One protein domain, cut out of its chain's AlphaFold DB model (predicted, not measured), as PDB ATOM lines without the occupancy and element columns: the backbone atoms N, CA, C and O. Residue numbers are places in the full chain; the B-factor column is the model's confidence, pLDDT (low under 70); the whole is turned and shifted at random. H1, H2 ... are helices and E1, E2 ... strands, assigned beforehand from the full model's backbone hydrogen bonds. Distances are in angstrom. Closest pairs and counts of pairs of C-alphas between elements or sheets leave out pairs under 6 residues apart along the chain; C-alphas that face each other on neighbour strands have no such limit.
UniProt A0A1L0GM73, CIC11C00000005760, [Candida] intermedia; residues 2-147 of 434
ATOM      1  N   LYS A   2     172.044 199.004 200.095       74.56
ATOM      2  CA  LYS A   2     173.198 199.276 199.195       74.56
ATOM      3  C   LYS A   2     173.011 198.782 197.748       74.56
ATOM      4  O   LYS A   2     173.300 199.532 196.825       74.56
ATOM      5  N   LEU A   3     172.503 197.558 197.562       77.12
ATOM      6  CA  LEU A   3     172.237 196.996 196.229       77.12
ATOM      7  C   LEU A   3     171.116 197.743 195.495       77.12
ATOM      8  O   LEU A   3     171.295 198.085 194.335       77.12
ATOM      9  N   ILE A   4     170.007 198.037 196.189       79.06
ATOM     10  CA  ILE A   4     168.896 198.836 195.643       79.06
ATOM     11  C   ILE A   4     169.440 200.171 195.136       79.06
ATOM     12  O   ILE A   4     169.325 200.452 193.955       79.06
ATOM     13  N   ASN A   5     170.141 200.933 195.979       79.44
ATOM     14  CA  ASN A   5     170.681 202.235 195.583       79.44
ATOM     15  C   ASN A   5     171.649 202.127 194.394       79.44
ATOM     16  O   ASN A   5     171.624 202.974 193.506       79.44
ATOM     17  N   ALA A   6     172.502 201.097 194.358       80.38
ATOM     18  CA  ALA A   6     173.434 200.888 193.252       80.38
ATOM     19  C   ALA A   6     172.708 200.606 191.925       80.38
ATOM     20  O   ALA A   6     173.000 201.264 190.927       80.38
ATOM     21  N   LEU A   7     171.744 199.681 191.929       81.38
ATOM     22  CA  LEU A   7     170.962 199.320 190.744       81.38
ATOM     23  C   LEU A   7     170.042 200.462 190.301       81.38
ATOM     24  O   LEU A   7     170.013 200.784 189.117       81.38
ATOM     25  N   THR A   8     169.366 201.136 191.234       82.62
ATOM     26  CA  THR A   8     168.556 202.328 190.945       82.62
ATOM     27  C   THR A   8     169.411 203.423 190.311       82.62
ATOM     28  O   THR A   8     169.002 204.019 189.322       82.62
ATOM     29  N   ASN A   9     170.632 203.661 190.807       82.00
ATOM     30  CA  ASN A   9     171.549 204.636 190.212       82.00
ATOM     31  C   ASN A   9     172.020 204.233 188.808       82.00
ATOM     32  O   ASN A   9     172.147 205.097 187.943       82.00
ATOM     33  N   GLN A  10     172.292 202.948 188.562       80.12
ATOM     34  CA  GLN A  10     172.622 202.468 187.216       80.12
ATOM     35  C   GLN A  10     171.447 202.645 186.254       80.12
ATOM     36  O   GLN A  10     171.636 203.135 185.143       80.12
ATOM     37  N   LEU A  11     170.239 202.312 186.703       78.44
ATOM     38  CA  LEU A  11     169.026 202.448 185.913       78.44
ATOM     39  C   LEU A  11     168.705 203.919 185.632       78.44
ATOM     40  O   LEU A  11     168.405 204.261 184.495       78.44
ATOM     41  N   ASN A  12     168.876 204.802 186.621       80.69
ATOM     42  CA  ASN A  12     168.780 206.248 186.431       80.69
ATOM     43  C   ASN A  12     169.767 206.741 185.371       80.69
ATOM     44  O   ASN A  12     169.342 207.411 184.445       80.69
ATOM     45  N   LYS A  13     171.045 206.344 185.431       76.25
ATOM     46  CA  LYS A  13     172.046 206.735 184.421       76.25
ATOM     47  C   LYS A  13     171.693 206.262 183.011       76.25
ATOM     48  O   LYS A  13     171.817 207.038 182.069       76.25
ATOM     49  N   LEU A  14     171.252 205.009 182.862       73.38
ATOM     50  CA  LEU A  14     170.791 204.469 181.575       73.38
ATOM     51  C   LEU A  14     169.626 205.283 181.023       73.38
ATOM     52  O   LEU A  14     169.556 205.591 179.838       73.38
ATOM     53  N   MET A  15     168.723 205.634 181.920       73.19
ATOM     54  CA  MET A  15     167.486 206.303 181.608       73.19
ATOM     55  C   MET A  15     167.679 207.835 181.521       73.19
ATOM     56  O   MET A  15     166.804 208.509 181.021       73.19
ATOM     57  N   ASP A  16     168.825 208.398 181.924       71.94
ATOM     58  CA  ASP A  16     169.213 209.807 181.716       71.94
ATOM     59  C   ASP A  16     169.975 210.032 180.406       71.94
ATOM     60  O   ASP A  16     170.079 211.165 179.940       71.94
ATOM     61  N   ALA A  17     170.466 208.971 179.755       62.41
ATOM     62  CA  ALA A  17     171.111 209.029 178.437       62.41
ATOM     63  C   ALA A  17     170.114 209.344 177.287       62.41
ATOM     64  O   ALA A  17     170.257 208.889 176.152       62.41
ATOM     65  N   LEU A  18     169.053 210.099 177.581       59.22
ATOM     66  CA  LEU A  18     167.734 210.027 176.954       59.22
ATOM     67  C   LEU A  18     167.548 210.821 175.647       59.22
ATOM     68  O   LEU A  18     166.414 211.074 175.262       59.22
ATOM     69  N   LEU A  19     168.614 211.182 174.925       58.47
ATOM     70  CA  LEU A  19     168.477 211.908 173.645       58.47
ATOM     71  C   LEU A  19     169.216 211.282 172.451       58.47
ATOM     72  O   LEU A  19     169.117 211.807 171.347       58.47
ATOM     73  N   ASP A  20     169.902 210.151 172.629       66.25
ATOM     74  CA  ASP A  20     170.525 209.414 171.521       66.25
ATOM     75  C   ASP A  20     170.225 207.912 171.647       66.25
ATOM     76  O   ASP A  20     170.776 207.212 172.499       66.25
ATOM     77  N   LEU A  21     169.334 207.407 170.788       64.50
ATOM     78  CA  LEU A  21     168.958 205.993 170.742       64.50
ATOM     79  C   LEU A  21     170.150 205.103 170.378       64.50
ATOM     80  O   LEU A  21     170.248 203.993 170.892       64.50
ATOM     81  N   ASP A  22     171.092 205.583 169.563       65.44
ATOM     82  CA  ASP A  22     172.313 204.833 169.277       65.44
ATOM     83  C   ASP A  22     173.255 204.821 170.483       65.44
ATOM     84  O   ASP A  22     173.916 203.812 170.721       65.44
ATOM     85  N   ALA A  23     173.285 205.875 171.305       66.50
ATOM     86  CA  ALA A  23     173.973 205.826 172.595       66.50
ATOM     87  C   ALA A  23     173.305 204.834 173.554       66.50
ATOM     88  O   ALA A  23     174.011 204.075 174.210       66.50
ATOM     89  N   GLN A  24     171.972 204.772 173.596       65.31
ATOM     90  CA  GLN A  24     171.245 203.787 174.405       65.31
ATOM     91  C   GLN A  24     171.511 202.354 173.934       65.31
ATOM     92  O   GLN A  24     171.822 201.496 174.757       65.31
ATOM     93  N   TYR A  25     171.479 202.098 172.624       66.75
ATOM     94  CA  TYR A  25     171.844 200.799 172.053       66.75
ATOM     95  C   TYR A  25     173.306 200.421 172.322       66.75
ATOM     96  O   TYR A  25     173.588 199.238 172.465       66.75
ATOM     97  N   ARG A  26     174.225 201.396 172.400       66.12
ATOM     98  CA  ARG A  26     175.630 201.174 172.791       66.12
ATOM     99  C   ARG A  26     175.806 200.922 174.293       66.12
ATOM    100  O   ARG A  26     176.739 200.231 174.675       66.12
ATOM    101  N   LEU A  27     174.955 201.508 175.139       61.41
ATOM    102  CA  LEU A  27     174.992 201.336 176.598       61.41
ATOM    103  C   LEU A  27     174.393 199.997 177.048       61.41
ATOM    104  O   LEU A  27     174.797 199.464 178.081       61.41
ATOM    105  N   VAL A  28     173.436 199.459 176.290       61.97
ATOM    106  CA  VAL A  28     172.926 198.096 176.466       61.97
ATOM    107  C   VAL A  28     173.858 197.142 175.711       61.97
ATOM    108  O   VAL A  28     173.610 196.787 174.559       61.97
ATOM    109  N   ASP A  29     174.972 196.793 176.355       50.78
ATOM    110  CA  ASP A  29     176.021 195.944 175.782       50.78
ATOM    111  C   ASP A  29     175.463 194.554 175.400       50.78
ATOM    112  O   ASP A  29     174.719 193.934 176.165       50.78
ATOM    113  N   ASP A  30     175.814 194.083 174.201       53.22
ATOM    114  CA  ASP A  30     175.460 192.773 173.621       53.22
ATOM    115  C   ASP A  30     173.994 192.532 173.186       53.22
ATOM    116  O   ASP A  30     173.592 191.385 173.030       53.22
ATOM    117  N   HIS A  31     173.196 193.587 172.942       51.91
ATOM    118  CA  HIS A  31     171.928 193.599 172.166       51.91
ATOM    119  C   HIS A  31     170.819 192.581 172.483       51.91
ATOM    120  O   HIS A  31     169.772 192.657 171.848       51.91
ATOM    121  N   ARG A  32     170.984 191.673 173.445       58.09
ATOM    122  CA  ARG A  32     170.042 190.580 173.679       58.09
ATOM    123  C   ARG A  32     168.756 191.125 174.279       58.09
ATOM    124  O   ARG A  32     168.635 191.337 175.486       58.09
ATOM    125  N   THR A  33     167.807 191.383 173.396       66.06
ATOM    126  CA  THR A  33     166.458 191.805 173.710       66.06
ATOM    127  C   THR A  33     165.734 190.695 174.466       66.06
ATOM    128  O   THR A  33     166.141 189.531 174.493       66.06
ATOM    129  N   LEU A  34     164.605 191.049 175.076       72.06
ATOM    130  CA  LEU A  34     163.686 190.057 175.623       72.06
ATOM    131  C   LEU A  34     163.289 189.010 174.569       72.06
ATOM    132  O   LEU A  34     163.134 187.845 174.922       72.06
ATOM    133  N   PHE A  35     163.208 189.409 173.297       70.06
ATOM    134  CA  PHE A  35     162.942 188.507 172.181       70.06
ATOM    135  C   PHE A  35     164.084 187.521 171.946       70.06
ATOM    136  O   PHE A  35     163.826 186.330 171.836       70.06
ATOM    137  N   ASP A  36     165.331 187.989 171.964       70.75
ATOM    138  CA  ASP A  36     166.500 187.127 171.733       70.75
ATOM    139  C   ASP A  36     166.651 186.079 172.850       70.75
ATOM    140  O   ASP A  36     166.992 184.919 172.613       70.75
ATOM    141  N   ARG A  37     166.326 186.459 174.095       77.00
ATOM    142  CA  ARG A  37     166.447 185.556 175.252       77.00
ATOM    143  C   ARG A  37     165.253 184.638 175.467       77.00
ATOM    144  O   ARG A  37     165.452 183.488 175.859       77.00
ATOM    145  N   TYR A  38     164.035 185.151 175.300       80.62
ATOM    146  CA  TYR A  38     162.808 184.466 175.714       80.62
ATOM    147  C   TYR A  38     161.822 184.210 174.577       80.62
ATOM    148  O   TYR A  38     160.927 183.397 174.774       80.62
ATOM    149  N   GLY A  39     161.983 184.832 173.408       78.44
ATOM    150  CA  GLY A  39     161.105 184.662 172.251       78.44
ATOM    151  C   GLY A  39     160.015 185.727 172.117       78.44
ATOM    152  O   GLY A  39     160.055 186.804 172.716       78.44
ATOM    153  N   ASN A  40     159.022 185.437 171.278       78.50
ATOM    154  CA  ASN A  40     158.010 186.405 170.868       78.50
ATOM    155  C   ASN A  40     156.848 186.529 171.864       78.50
ATOM    156  O   ASN A  40     156.414 185.560 172.491       78.50
ATOM    157  N   PHE A  41     156.303 187.745 171.981       82.88
ATOM    158  CA  PHE A  41     155.078 187.979 172.743       82.88
ATOM    159  C   PHE A  41     153.899 187.283 172.067       82.88
ATOM    160  O   PHE A  41     153.631 187.508 170.888       82.88
ATOM    161  N   LYS A  42     153.173 186.482 172.842       83.94
ATOM    162  CA  LYS A  42     152.017 185.719 172.371       83.94
ATOM    163  C   LYS A  42     150.703 186.419 172.681       83.94
ATOM    164  O   LYS A  42     149.853 186.534 171.807       83.94
ATOM    165  N   ASP A  43     150.546 186.879 173.920       86.12
ATOM    166  CA  ASP A  43     149.299 187.483 174.388       86.12
ATOM    167  C   ASP A  43     149.523 188.443 175.567       86.12
ATOM    168  O   ASP A  43     150.556 188.403 176.244       86.12
ATOM    169  N   VAL A  44     148.539 189.304 175.826       88.38
ATOM    170  CA  VAL A  44     148.453 190.181 176.995       88.38
ATOM    171  C   VAL A  44     147.390 189.626 177.936       88.38
ATOM    172  O   VAL A  44     146.198 189.795 177.700       88.38
ATOM    173  N   ILE A  45     147.817 189.018 179.041       85.31
ATOM    174  CA  ILE A  45     146.904 188.340 179.975       85.31
ATOM    175  C   ILE A  45     146.430 189.219 181.133       85.31
ATOM    176  O   ILE A  45     145.489 188.860 181.832       85.31
ATOM    177  N   GLY A  46     147.057 190.376 181.354       79.81
ATOM    178  CA  GLY A  46     146.664 191.264 182.442       79.81
ATOM    179  C   GLY A  46     147.124 192.697 182.237       79.81
ATOM    180  O   GLY A  46     148.214 192.954 181.728       79.81
ATOM    181  N   ARG A  47     146.295 193.651 182.657       81.75
ATOM    182  CA  ARG A  47     146.634 195.078 182.715       81.75
ATOM    183  C   ARG A  47     146.243 195.604 184.086       81.75
ATOM    184  O   ARG A  47     145.112 195.404 184.514       81.75
ATOM    185  N   GLY A  48     147.165 196.276 184.760       70.00
ATOM    186  CA  GLY A  48     146.926 196.841 186.081       70.00
ATOM    187  C   GLY A  48     147.646 198.167 186.276       70.00
ATOM    188  O   GLY A  48     148.401 198.624 185.422       70.00
ATOM    189  N   ALA A  49     147.441 198.773 187.444       69.00
ATOM    190  CA  ALA A  49     148.047 200.058 187.792       69.00
ATOM    191  C   ALA A  49     149.589 200.027 187.847       69.00
ATOM    192  O   ALA A  49     150.222 201.078 187.782       69.00
ATOM    193  N   TYR A  50     150.187 198.840 187.989       74.69
ATOM    194  CA  TYR A  50     151.635 198.648 188.122       74.69
ATOM    195  C   TYR A  50     152.318 198.177 186.835       74.69
ATOM    196  O   TYR A  50     153.547 198.089 186.800       74.69
ATOM    197  N   GLY A  51     151.548 197.876 185.785       83.75
ATOM    198  CA  GLY A  51     152.099 197.370 184.537       83.75
ATOM    199  C   GLY A  51     151.165 196.452 183.759       83.75
ATOM    200  O   GLY A  51     149.979 196.302 184.064       83.75
ATOM    201  N   VAL A  52     151.737 195.824 182.739       89.06
ATOM    202  CA  VAL A  52     151.053 194.890 181.843       89.06
ATOM    203  C   VAL A  52     151.747 193.537 181.920       89.06
ATOM    204  O   VAL A  52     152.967 193.462 181.808       89.06
ATOM    205  N   ILE A  53     150.965 192.474 182.098       90.50
ATOM    206  CA  ILE A  53     151.449 191.096 182.075       90.50
ATOM    207  C   ILE A  53     151.259 190.532 180.671       90.50
ATOM    208  O   ILE A  53     150.148 190.517 180.133       90.50
ATOM    209  N   LYS A  54     152.356 190.059 180.091       91.19
ATOM    210  CA  LYS A  54     152.422 189.445 178.768       91.19
ATOM    211  C   LYS A  54     152.905 188.010 178.886       91.19
ATOM    212  O   LYS A  54     153.690 187.692 179.775       91.19
ATOM    213  N   ILE A  55     152.468 187.169 177.964       90.62
ATOM    214  CA  ILE A  55     153.002 185.825 177.786       90.62
ATOM    215  C   ILE A  55     154.054 185.845 176.683       90.62
ATOM    216  O   ILE A  55     153.836 186.440 175.625       90.62
ATOM    217  N   VAL A  56     155.166 185.161 176.929       88.38
ATOM    218  CA  VAL A  56     156.229 184.934 175.953       88.38
ATOM    219  C   VAL A  56     156.425 183.439 175.747       88.38
ATOM    220  O   VAL A  56     156.484 182.673 176.713       88.38
ATOM    221  N   ASP A  57     156.507 183.048 174.480       85.38
ATOM    222  CA  ASP A  57     156.738 181.677 174.037       85.38
ATOM    223  C   ASP A  57     158.097 181.633 173.311       85.38
ATOM    224  O   ASP A  57     158.249 182.321 172.292       85.38
ATOM    225  N   PRO A  58     159.097 180.904 173.839       79.88
ATOM    226  CA  PRO A  58     160.384 180.744 173.179       79.88
ATOM    227  C   PRO A  58     160.183 179.994 171.871       79.88
ATOM    228  O   PRO A  58     159.837 178.812 171.866       79.88
ATOM    229  N   ASP A  59     160.397 180.689 170.758       70.44
ATOM    230  CA  ASP A  59     160.477 180.046 169.457       70.44
ATOM    231  C   ASP A  59     161.826 179.319 169.307       70.44
ATOM    232  O   ASP A  59     162.713 179.393 170.163       70.44
ATOM    233  N   ASP A  60     161.997 178.591 168.203       65.44
ATOM    234  CA  ASP A  60     163.249 177.880 167.919       65.44
ATOM    235  C   ASP A  60     164.468 178.807 167.743       65.44
ATOM    236  O   ASP A  60     165.591 178.303 167.696       65.44
ATOM    237  N   ASN A  61     164.261 180.129 167.669       60.97
ATOM    238  CA  ASN A  61     165.310 181.130 167.481       60.97
ATOM    239  C   ASN A  61     165.838 181.720 168.799       60.97
ATOM    240  O   ASN A  61     166.796 182.484 168.750       60.97
ATOM    241  N   ALA A  62     165.243 181.399 169.955       65.50
ATOM    242  CA  ALA A  62     165.767 181.853 171.241       65.50
ATOM    243  C   ALA A  62     167.185 181.295 171.481       65.50
ATOM    244  O   ALA A  62     167.454 180.126 171.191       65.50
ATOM    245  N   ASP A  63     168.071 182.102 172.079       65.81
ATOM    246  CA  ASP A  63     169.524 181.859 172.232       65.81
ATOM    247  C   ASP A  63     169.916 180.674 173.159       65.81
ATOM    248  O   ASP A  63     170.987 180.651 173.768       65.81
ATOM    249  N   GLY A  64     169.036 179.690 173.358       66.00
ATOM    250  CA  GLY A  64     169.241 178.544 174.249       66.00
ATOM    251  C   GLY A  64     169.167 178.880 175.744       66.00
ATOM    252  O   GLY A  64     169.287 177.979 176.572       66.00
ATOM    253  N   PHE A  65     168.950 180.153 176.102       73.56
ATOM    254  CA  PHE A  65     168.721 180.586 177.483       73.56
ATOM    255  C   PHE A  65     167.346 180.135 177.990       73.56
ATOM    256  O   PHE A  65     167.220 179.580 179.084       73.56
ATOM    257  N   ALA A  66     166.304 180.371 177.191       75.38
ATOM    258  CA  ALA A  66     164.966 179.897 177.491       75.38
ATOM    259  C   ALA A  66     164.855 178.381 177.285       75.38
ATOM    260  O   ALA A  66     165.419 177.795 176.361       75.38
ATOM    261  N   ILE A  67     164.084 177.740 178.158       79.00
ATOM    262  CA  ILE A  67     163.796 176.313 178.051       79.00
ATOM    263  C   ILE A  67     162.797 176.136 176.905       79.00
ATOM    264  O   ILE A  67     161.701 176.696 176.952       79.00
ATOM    265  N   LYS A  68     163.157 175.339 175.892       74.81
ATOM    266  CA  LYS A  68     162.249 175.015 174.780       74.81
ATOM    267  C   LYS A  68     160.913 174.477 175.302       74.81
ATOM    268  O   LYS A  68     160.891 173.679 176.240       74.81
ATOM    269  N   ASN A  69     159.813 174.888 174.669       75.19
ATOM    270  CA  ASN A  69     158.435 174.533 175.040       75.19
ATOM    271  C   ASN A  69     158.001 174.990 176.446       75.19
ATOM    272  O   ASN A  69     157.009 174.485 176.978       75.19
ATOM    273  N   LYS A  70     158.725 175.926 177.075       84.44
ATOM    274  CA  LYS A  70     158.320 176.536 178.342       84.44
ATOM    275  C   LYS A  70     157.876 177.972 178.112       84.44
ATOM    276  O   LYS A  70     158.648 178.799 177.656       84.44
ATOM    277  N   VAL A  71     156.651 178.269 178.518       89.44
ATOM    278  CA  VAL A  71     156.074 179.611 178.440       89.44
ATOM    279  C   VAL A  71     156.479 180.445 179.662       89.44
ATOM    280  O   VAL A  71     156.529 179.936 180.787       89.44
ATOM    281  N   TYR A  72     156.727 181.736 179.448       92.56
ATOM    282  CA  TYR A  72     157.121 182.695 180.481       92.56
ATOM    283  C   TYR A  72     156.111 183.833 180.610       92.56
ATOM    284  O   TYR A  72     155.473 184.237 179.636       92.56
ATOM    285  N   ALA A  73     155.985 184.367 181.823       94.25
ATOM    286  CA  ALA A  73     155.215 185.573 182.089       94.25
ATOM    287  C   ALA A  73     156.167 186.767 182.209       94.25
ATOM    288  O   ALA A  73     157.163 186.713 182.928       94.25
ATOM    289  N   VAL A  74     155.849 187.858 181.520       93.31
ATOM    290  CA  VAL A  74     156.625 189.097 181.517       93.31
ATOM    291  C   VAL A  74     155.763 190.222 182.060       93.31
ATOM    292  O   VAL A  74     154.754 190.585 181.457       93.31
ATOM    293  N   LYS A  75     156.176 190.798 183.186       93.06
ATOM    294  CA  LYS A  75     155.566 191.992 183.769       93.06
ATOM    295  C   LYS A  75     156.313 193.223 183.270       93.06
ATOM    296  O   LYS A  75     157.379 193.544 183.785       93.06
ATOM    297  N   GLU A  76     155.758 193.903 182.269       91.56
ATOM    298  CA  GLU A  76     156.240 195.217 181.831       91.56
ATOM    299  C   GLU A  76     155.781 196.266 182.849       91.56
ATOM    300  O   GLU A  76     154.590 196.579 182.939       91.56
ATOM    301  N   LEU A  77     156.724 196.780 183.637       90.38
ATOM    302  CA  LEU A  77     156.477 197.711 184.730       90.38
ATOM    303  C   LEU A  77     156.218 199.116 184.190       90.38
ATOM    304  O   LEU A  77     156.903 199.595 183.286       90.38
ATOM    305  N   GLN A  78     155.233 199.796 184.775       86.38
ATOM    306  CA  GLN A  78     154.850 201.147 184.369       86.38
ATOM    307  C   GLN A  78     154.922 202.119 185.543       86.38
ATOM    308  O   GLN A  78     154.572 201.773 186.678       86.38
ATOM    309  N   GLN A  79     155.380 203.340 185.256       85.12
ATOM    310  CA  GLN A  79     155.333 204.462 186.188       85.12
ATOM    311  C   GLN A  79     153.885 204.927 186.342       85.12
ATOM    312  O   GLN A  79     153.168 205.110 185.356       85.12
ATOM    313  N   ARG A  80     153.442 205.143 187.582       79.44
ATOM    314  CA  ARG A  80     152.056 205.547 187.840       79.44
ATOM    315  C   ARG A  80     151.795 206.990 187.402       79.44
ATOM    316  O   ARG A  80     152.331 207.939 187.973       79.44
ATOM    317  N   THR A  81     150.879 207.154 186.452       66.81
ATOM    318  CA  THR A  81     150.401 208.444 185.935       66.81
ATOM    319  C   THR A  81     149.066 208.835 186.586       66.81
ATOM    320  O   THR A  81     148.048 208.950 185.911       66.81
ATOM    321  N   SER A  82     149.003 208.958 187.916       60.31
ATOM    322  CA  SER A  82     147.760 209.406 188.576       60.31
ATOM    323  C   SER A  82     147.513 210.895 188.319       60.31
ATOM    324  O   SER A  82     148.449 211.690 188.398       60.31
ATOM    325  N   THR A  83     146.252 211.281 188.105       54.44
ATOM    326  CA  THR A  83     145.822 212.684 188.088       54.44
ATOM    327  C   THR A  83     145.883 213.292 189.504       54.44
ATOM    328  O   THR A  83     145.394 212.738 190.488       54.44
ATOM    329  N   ASP A  84     146.591 214.417 189.583       50.25
ATOM    330  CA  ASP A  84     146.563 215.524 190.548       50.25
ATOM    331  C   ASP A  84     147.004 215.425 192.019       50.25
ATOM    332  O   ASP A  84     147.203 216.495 192.593       50.25
ATOM    333  N   LYS A  85     147.271 214.272 192.663       51.84
ATOM    334  CA  LYS A  85     147.820 214.318 194.058       51.84
ATOM    335  C   LYS A  85     148.959 213.369 194.441       51.84
ATOM    336  O   LYS A  85     149.659 213.674 195.394       51.84
ATOM    337  N   ASN A  86     149.198 212.283 193.704       59.16
ATOM    338  CA  ASN A  86     150.254 211.300 194.008       59.16
ATOM    339  C   ASN A  86     150.940 210.807 192.721       59.16
ATOM    340  O   ASN A  86     150.940 209.609 192.427       59.16
ATOM    341  N   LYS A  87     151.478 211.726 191.907       69.56
ATOM    342  CA  LYS A  87     152.303 211.337 190.755       69.56
ATOM    343  C   LYS A  87     153.561 210.648 191.286       69.56
ATOM    344  O   LYS A  87     154.299 211.227 192.077       69.56
ATOM    345  N   GLU A  88     153.779 209.403 190.879       83.81
ATOM    346  CA  GLU A  88     155.003 208.677 191.214       83.81
ATOM    347  C   GLU A  88     156.159 209.354 190.478       83.81
ATOM    348  O   GLU A  88     156.090 209.527 189.259       83.81
ATOM    349  N   THR A  89     157.193 209.788 191.201       87.81
ATOM    350  CA  THR A  89     158.401 210.300 190.547       87.81
ATOM    351  C   THR A  89     159.127 209.152 189.857       87.81
ATOM    352  O   THR A  89     158.897 207.976 190.159       87.81
ATOM    353  N   ARG A  90     160.001 209.479 188.907       83.81
ATOM    354  CA  ARG A  90     160.778 208.467 188.195       83.81
ATOM    355  C   ARG A  90     161.647 207.671 189.169       83.81
ATOM    356  O   ARG A  90     161.677 206.451 189.096       83.81
ATOM    357  N   GLU A  91     162.266 208.340 190.133       84.94
ATOM    358  CA  GLU A  91     163.119 207.725 191.152       84.94
ATOM    359  C   GLU A  91     162.335 206.705 191.980       84.94
ATOM    360  O   GLU A  91     162.761 205.559 192.100       84.94
ATOM    361  N   LEU A  92     161.143 207.079 192.461       87.38
ATOM    362  CA  LEU A  92     160.267 206.178 193.216       87.38
ATOM    363  C   LEU A  92     159.798 204.983 192.374       87.38
ATOM    364  O   LEU A  92     159.668 203.875 192.893       87.38
ATOM    365  N   PHE A  93     159.561 205.183 191.073       89.25
ATOM    366  CA  PHE A  93     159.251 204.093 190.150       89.25
ATOM    367  C   PHE A  93     160.412 203.098 190.023       89.25
ATOM    368  O   PHE A  93     160.187 201.892 190.134       89.25
ATOM    369  N   LEU A  94     161.644 203.580 189.834       89.19
ATOM    370  CA  LEU A  94     162.818 202.715 189.708       89.19
ATOM    371  C   LEU A  94     163.146 201.996 191.016       89.19
ATOM    372  O   LEU A  94     163.433 200.801 190.995       89.19
ATOM    373  N   GLU A  95     163.050 202.687 192.153       89.12
ATOM    374  CA  GLU A  95     163.204 202.070 193.472       89.12
ATOM    375  C   GLU A  95     162.180 200.958 193.688       89.12
ATOM    376  O   GLU A  95     162.553 199.859 194.103       89.12
ATOM    377  N   ARG A  96     160.907 201.199 193.344       90.31
ATOM    378  CA  ARG A  96     159.856 200.177 193.403       90.31
ATOM    379  C   ARG A  96     160.176 198.989 192.497       90.31
ATOM    380  O   ARG A  96     160.107 197.857 192.963       90.31
ATOM    381  N   ALA A  97     160.535 199.233 191.236       92.06
ATOM    382  CA  ALA A  97     160.839 198.182 190.263       92.06
ATOM    383  C   ALA A  97     162.012 197.296 190.710       92.06
ATOM    384  O   ALA A  97     161.925 196.069 190.677       92.06
ATOM    385  N   VAL A  98     163.098 197.915 191.181       92.44
ATOM    386  CA  VAL A  98     164.283 197.204 191.672       92.44
ATOM    387  C   VAL A  98     163.983 196.471 192.981       92.44
ATOM    388  O   VAL A  98     164.415 195.333 193.155       92.44
ATOM    389  N   SER A  99     163.235 197.090 193.900       92.94
ATOM    390  CA  SER A  99     162.842 196.455 195.162       92.94
ATOM    391  C   SER A  99     161.975 195.220 194.921       92.94
ATOM    392  O   SER A  99     162.252 194.164 195.489       92.94
ATOM    393  N   GLU A 100     160.970 195.325 194.047       94.31
ATOM    394  CA  GLU A 100     160.107 194.206 193.654       94.31
ATOM    395  C   GLU A 100     160.932 193.051 193.072       94.31
ATOM    396  O   GLU A 100     160.787 191.905 193.507       94.31
ATOM    397  N   PHE A 101     161.856 193.343 192.151       94.62
ATOM    398  CA  PHE A 101     162.732 192.330 191.566       94.62
ATOM    399  C   PHE A 101     163.658 191.673 192.599       94.62
ATOM    400  O   PHE A 101     163.771 190.449 192.630       94.62
ATOM    401  N   ILE A 102     164.311 192.444 193.473       94.12
ATOM    402  CA  ILE A 102     165.219 191.883 194.488       94.12
ATOM    403  C   ILE A 102     164.453 190.989 195.465       94.12
ATOM    404  O   ILE A 102     164.899 189.883 195.765       94.12
ATOM    405  N   ILE A 103     163.300 191.441 195.962       95.19
ATOM    406  CA  ILE A 103     162.487 190.635 196.878       95.19
ATOM    407  C   ILE A 103     162.068 189.339 196.182       95.19
ATOM    408  O   ILE A 103     162.348 188.250 196.669       95.19
ATOM    409  N   SER A 104     161.460 189.445 195.007       95.06
ATOM    410  CA  SER A 104     160.914 188.287 194.298       95.06
ATOM    411  C   SER A 104     161.975 187.295 193.801       95.06
ATOM    412  O   SER A 104     161.737 186.091 193.830       95.06
ATOM    413  N   SER A 105     163.161 187.759 193.390       94.62
ATOM    414  CA  SER A 105     164.267 186.892 192.944       94.62
ATOM    415  C   SER A 105     164.994 186.177 194.088       94.62
ATOM    416  O   SER A 105     165.624 185.144 193.863       94.62
ATOM    417  N   THR A 106     164.899 186.687 195.321       93.25
ATOM    418  CA  THR A 106     165.515 186.055 196.505       93.25
ATOM    419  C   THR A 106     164.624 185.006 197.170       93.25
ATOM    420  O   THR A 106     165.115 184.204 197.965       93.25
ATOM    421  N   LEU A 107     163.332 184.971 196.833       95.56
ATOM    422  CA  LEU A 107     162.370 184.017 197.372       95.56
ATOM    423  C   LEU A 107     162.273 182.781 196.466       95.56
ATOM    424  O   LEU A 107     161.782 182.855 195.342       95.56
ATOM    425  N   ASN A 108     162.704 181.621 196.965       94.38
ATOM    426  CA  ASN A 108     162.658 180.358 196.228       94.38
ATOM    427  C   ASN A 108     161.860 179.300 197.000       94.38
ATOM    428  O   ASN A 108     162.395 178.569 197.836       94.38
ATOM    429  N   ASN A 109     160.560 179.224 196.719       95.56
ATOM    430  CA  ASN A 109     159.643 178.286 197.358       95.56
ATOM    431  C   ASN A 109     158.590 177.785 196.364       95.56
ATOM    432  O   ASN A 109     158.177 178.514 195.464       95.56
ATOM    433  N   LYS A 110     158.098 176.554 196.553       93.75
ATOM    434  CA  LYS A 110     157.051 175.980 195.695       93.75
ATOM    435  C   LYS A 110     155.744 176.781 195.697       93.75
ATOM    436  O   LYS A 110     155.082 176.799 194.666       93.75
ATOM    437  N   HIS A 111     155.426 177.485 196.781       96.62
ATOM    438  CA  HIS A 111     154.245 178.342 196.930       96.62
ATOM    439  C   HIS A 111     154.526 179.817 196.622       96.62
ATOM    440  O   HIS A 111     153.771 180.693 197.035       96.62
ATOM    441  N   ILE A 112     155.607 180.116 195.902       97.62
ATOM    442  CA  ILE A 112     155.955 181.459 195.435       97.62
ATOM    443  C   ILE A 112     156.207 181.395 193.925       97.62
ATOM    444  O   ILE A 112     156.763 180.417 193.410       97.62
ATOM    445  N   VAL A 113     155.750 182.407 193.187       96.75
ATOM    446  CA  VAL A 113     156.071 182.550 191.763       96.75
ATOM    447  C   VAL A 113     157.558 182.844 191.618       96.75
ATOM    448  O   VAL A 113     158.081 183.800 192.188       96.75
ATOM    449  N   ARG A 114     158.244 182.016 190.830       95.50
ATOM    450  CA  ARG A 114     159.676 182.163 190.597       95.50
ATOM    451  C   ARG A 114     159.930 183.324 189.643       95.50
ATOM    452  O   ARG A 114     159.463 183.310 188.504       95.50
ATOM    453  N   THR A 115     160.723 184.285 190.102       95.25
ATOM    454  CA  THR A 115     161.273 185.354 189.264       95.25
ATOM    455  C   THR A 115     162.607 184.915 188.683       95.25
ATOM    456  O   THR A 115     163.417 184.297 189.373       95.25
ATOM    457  N   LEU A 116     162.813 185.196 187.400       91.56
ATOM    458  CA  LEU A 116     163.952 184.709 186.628       91.56
ATOM    459  C   LEU A 116     164.907 185.832 186.248       91.56
ATOM    460  O   LEU A 116     166.116 185.646 186.349       91.56
ATOM    461  N   ASP A 117     164.377 186.973 185.809       90.25
ATOM    462  CA  ASP A 117     165.196 188.004 185.171       90.25
ATOM    463  C   ASP A 117     164.570 189.396 185.282       90.25
ATOM    464  O   ASP A 117     163.358 189.538 185.487       90.25
ATOM    465  N   PHE A 118     165.413 190.414 185.129       89.44
ATOM    466  CA  PHE A 118     165.051 191.826 185.112       89.44
ATOM    467  C   PHE A 118     165.697 192.487 183.906       89.44
ATOM    468  O   PHE A 118     166.917 192.614 183.820       89.44
ATOM    469  N   LEU A 119     164.861 192.906 182.966       85.44
ATOM    470  CA  LEU A 119     165.284 193.370 181.660       85.44
ATOM    471  C   LEU A 119     164.940 194.837 181.467       85.44
ATOM    472  O   LEU A 119     163.850 195.296 181.805       85.44
ATOM    473  N   VAL A 120     165.867 195.550 180.843       80.06
ATOM    474  CA  VAL A 120     165.650 196.890 180.311       80.06
ATOM    475  C   VAL A 120     165.701 196.765 178.796       80.06
ATOM    476  O   VAL A 120     166.749 196.466 178.232       80.06
ATOM    477  N   THR A 121     164.559 196.932 178.137       74.31
ATOM    478  CA  THR A 121     164.425 196.717 176.694       74.31
ATOM    479  C   THR A 121     164.131 198.015 175.962       74.31
ATOM    480  O   THR A 121     163.337 198.833 176.428       74.31
ATOM    481  N   LEU A 122     164.726 198.155 174.782       70.19
ATOM    482  CA  LEU A 122     164.425 199.205 173.813       70.19
ATOM    483  C   LEU A 122     163.374 198.720 172.798       70.19
ATOM    484  O   LEU A 122     163.235 197.508 172.597       70.19
ATOM    485  N   PRO A 123     162.630 199.630 172.145       65.81
ATOM    486  CA  PRO A 123     161.727 199.255 171.065       65.81
ATOM    487  C   PRO A 123     162.535 198.699 169.879       65.81
ATOM    488  O   PRO A 123     163.626 199.209 169.621       65.81
ATOM    489  N   PRO A 124     162.021 197.700 169.135       64.94
ATOM    490  CA  PRO A 124     162.753 197.099 168.022       64.94
ATOM    491  C   PRO A 124     163.168 198.150 166.986       64.94
ATOM    492  O   PRO A 124     162.384 199.041 166.659       64.94
ATOM    493  N   ARG A 125     164.375 198.023 166.413       63.53
ATOM    494  CA  ARG A 125     164.788 198.865 165.278       63.53
ATOM    495  C   ARG A 125     163.847 198.636 164.092       63.53
ATOM    496  O   ARG A 125     163.515 197.499 163.753       63.53
ATOM    497  N   SER A 126     163.435 199.718 163.441       61.81
ATOM    498  CA  SER A 126     162.612 199.640 162.236       61.81
ATOM    499  C   SER A 126     163.357 198.919 161.112       61.81
ATOM    500  O   SER A 126     164.443 199.337 160.710       61.81
ATOM    501  N   LYS A 127     162.754 197.859 160.560       60.12
ATOM    502  CA  LYS A 127     163.298 197.135 159.396       60.12
ATOM    503  C   LYS A 127     163.275 197.971 158.108       60.12
ATOM    504  O   LYS A 127     163.970 197.629 157.160       60.12
ATOM    505  N   SER A 128     162.486 199.048 158.062       61.84
ATOM    506  CA  SER A 128     162.295 199.899 156.880       61.84
ATOM    507  C   SER A 128     163.131 201.186 156.891       61.84
ATOM    508  O   SER A 128     162.927 202.043 156.038       61.84
ATOM    509  N   GLY A 129     164.048 201.359 157.853       56.25
ATOM    510  CA  GLY A 129     164.860 202.579 157.979       56.25
ATOM    511  C   GLY A 129     164.085 203.812 158.469       56.25
ATOM    512  O   GLY A 129     164.657 204.894 158.561       56.25
ATOM    513  N   ILE A 130     162.800 203.661 158.805       56.66
ATOM    514  CA  ILE A 130     161.980 204.723 159.402       56.66
ATOM    515  C   ILE A 130     162.381 204.877 160.878       56.66
ATOM    516  O   ILE A 130     162.334 203.880 161.601       56.66
ATOM    517  N   PRO A 131     162.741 206.077 161.364       55.06
ATOM    518  CA  PRO A 131     163.015 206.292 162.781       55.06
ATOM    519  C   PRO A 131     161.802 205.884 163.626       55.06
ATOM    520  O   PRO A 131     160.692 206.361 163.394       55.06
ATOM    521  N   VAL A 132     161.997 204.990 164.595       61.72
ATOM    522  CA  VAL A 132     160.988 204.750 165.637       61.72
ATOM    523  C   VAL A 132     160.895 206.038 166.447       61.72
ATOM    524  O   VAL A 132     161.936 206.543 166.861       61.72
ATOM    525  N   GLU A 133     159.698 206.595 166.648       56.59
ATOM    526  CA  GLU A 133     159.536 207.784 167.493       56.59
ATOM    527  C   GLU A 133     160.062 207.485 168.901       56.59
ATOM    528  O   GLU A 133     159.487 206.697 169.656       56.59
ATOM    529  N   ILE A 134     161.195 208.103 169.238       57.28
ATOM    530  CA  ILE A 134     161.812 207.997 170.554       57.28
ATOM    531  C   ILE A 134     161.087 208.987 171.456       57.28
ATOM    532  O   ILE A 134     161.162 210.198 171.262       57.28
ATOM    533  N   SER A 135     160.398 208.466 172.461       60.62
ATOM    534  CA  SER A 135     159.912 209.260 173.590       60.62
ATOM    535  C   SER A 135     160.726 208.952 174.844       60.62
ATOM    536  O   SER A 135     161.414 207.927 174.912       60.62
ATOM    537  N   GLU A 136     160.584 209.779 175.881       57.34
ATOM    538  CA  GLU A 136     161.119 209.514 177.229       57.34
ATOM    539  C   GLU A 136     160.699 208.132 177.788       57.34
ATOM    540  O   GLU A 136     161.351 207.595 178.678       57.34
ATOM    541  N   ASN A 137     159.662 207.508 177.211       61.62
ATOM    542  CA  ASN A 137     159.108 206.208 177.604       61.62
ATOM    543  C   ASN A 137     159.530 205.039 176.689       61.62
ATOM    544  O   ASN A 137     158.891 203.981 176.706       61.62
ATOM    545  N   SER A 138     160.566 205.219 175.862       67.81
ATOM    546  CA  SER A 138     161.039 204.175 174.937       67.81
ATOM    547  C   SER A 138     161.660 202.989 175.679       67.81
ATOM    548  O   SER A 138     161.450 201.842 175.293       67.81
ATOM    549  N   LEU A 139     162.376 203.244 176.778       74.62
ATOM    550  CA  LEU A 139     162.906 202.191 177.643       74.62
ATOM    551  C   LEU A 139     161.767 201.521 178.415       74.62
ATOM    552  O   LEU A 139     161.010 202.169 179.138       74.62
ATOM    553  N   LYS A 140     161.675 200.199 178.291       81.44
ATOM    554  CA  LYS A 140     160.736 199.369 179.044       81.44
ATOM    555  C   LYS A 140     161.489 198.551 180.073       81.44
ATOM    556  O   LYS A 140     162.439 197.855 179.737       81.44
ATOM    557  N   ILE A 141     161.036 198.612 181.317       87.38
ATOM    558  CA  ILE A 141     161.555 197.781 182.400       87.38
ATOM    559  C   ILE A 141     160.607 196.600 182.560       87.38
ATOM    560  O   ILE A 141     159.405 196.791 182.739       87.38
ATOM    561  N   SER A 142     161.137 195.388 182.475       90.50
ATOM    562  CA  SER A 142     160.351 194.162 182.501       90.50
ATOM    563  C   SER A 142     160.925 193.149 183.478       90.50
ATOM    564  O   SER A 142     162.133 192.956 183.549       90.50
ATOM    565  N   GLN A 143     160.050 192.455 184.193       92.81
ATOM    566  CA  GLN A 143     160.406 191.323 185.041       92.81
ATOM    567  C   GLN A 143     159.913 190.028 184.399       92.81
ATOM    568  O   GLN A 143     158.739 189.926 184.040       92.81
ATOM    569  N   VAL A 144     160.798 189.040 184.261       92.94
ATOM    570  CA  VAL A 144     160.476 187.724 183.694       92.94
ATOM    571  C   VAL A 144     160.252 186.719 184.818       92.94
ATOM    572  O   VAL A 144     161.026 186.655 185.775       92.94
ATOM    573  N   MET A 145     159.192 185.925 184.705       94.88
ATOM    574  CA  MET A 145     158.735 184.973 185.715       94.88
ATOM    575  C   MET A 145     158.301 183.654 185.069       94.88
ATOM    576  O   MET A 145     157.978 183.598 183.879       94.88
ATOM    577  N   ASP A 146     158.228 182.594 185.872       93.06
ATOM    578  CA  ASP A 146     157.536 181.370 185.465       93.06
ATOM    579  C   ASP A 146     156.053 181.663 185.176       93.06
ATOM    580  O   ASP A 146     155.357 182.262 186.000       93.06
ATOM    581  N   CYS A 147     155.554 181.217 184.018       91.75
ATOM    582  CA  CYS A 147     154.129 181.296 183.707       91.75
ATOM    583  C   CYS A 147     153.373 180.177 184.429       91.75
ATOM    584  O   CYS A 147     153.746 179.005 184.342       91.75
TER     585      CYS A 147
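AT A GLANCE: This is residues 2 to 147 of the 434 residues of the protein "CIC11C00000005760" of [Candida] intermedia (UniProt A0A1L0GM73). A strongly twisted sheet of five strands has one long helix, H4, packed along one face over E5 and E4, and a second helix, H1, crosses H4 at a steep angle. Short H2 lies near the end of H1, and short H3 grazes the sheet. The printed part has 146 residues, in the order H1 H2 H3 E1 E2 E3 H4 E4 E5; the class is mixed, helices and strands. The sheet runs E1 E2 E3 E5 E4, all antiparallel. The whole is compact and rounded, with a radius of gyration of the C-alphas of 15.8 A and spans of 42 by 41 by 31 A.

IN THESE COORDINATES: H1, residues 2 to 16, begins at C-alpha 2 (173.198, 199.276, 199.195) and is 20.8 A long. H2 is residues 21 to 27 and H3 residues 34 to 38. E1, residues 40 to 48, spans 21.5 A and bends by 64 degrees at residue 43. E2 is residues 51 to 57, 19.4 A, and E3 residues 72 to 77, 15.6 A. H4, residues 90 to 106, is 24.4 A long. E4 is residues 115 to 121, 17.2 A; E5, residues 140 to 146, 19.4 A, ends at C-alpha 146 (157.536, 181.370, 185.465).

HOW THE PARTS SIT: E1, E2 and E3 form a meander, each strand the antiparallel neighbour of the one before, with N 42 and O 55 at 2.9 A and N 54 and O 74 at 2.8 A. E3 and E5 have N 75 and O 143 at 2.8 A; the hairpin E4 and E5 has N 119 and O 142 at 2.8 A. H4 on one face of the sheet makes two layers, at a height over the sheet of 9.5 A. It lies over E5, and only just over E4, with 3 of its C-alphas there; it runs along the strands, at 17 degrees to E5 on the local plane. E3, H4 and E4 are a split strand-helix-strand unit, two strands running the same way with E5 between them; its crossover is right-handed. H1 and H4 touch, closest at the C-alphas of Thr 8 and Leu 94, 5.9 A, at a steep tilt of 47 degrees, opposite ways. H2 is close to H1 but not clearly touching: the closest C-alphas, of Leu 14 and Gln 24, are 7.2 A apart. Every O i to N i+4 pair is within hydrogen-bond range in H1, H2, H3 and H4.

THE WHOLE: The C-alphas farthest apart, of Asp 60 and Lys 85, are 47.4 A apart. The printed part has no cut. The long links are E2 to E3, E3 to H4 and E4 to E5. Mean pLDDT of the printed part is 77.7; residues 17 to 33, 49, 60 to 64, 81 to 87 and 123 to 138 are under 70.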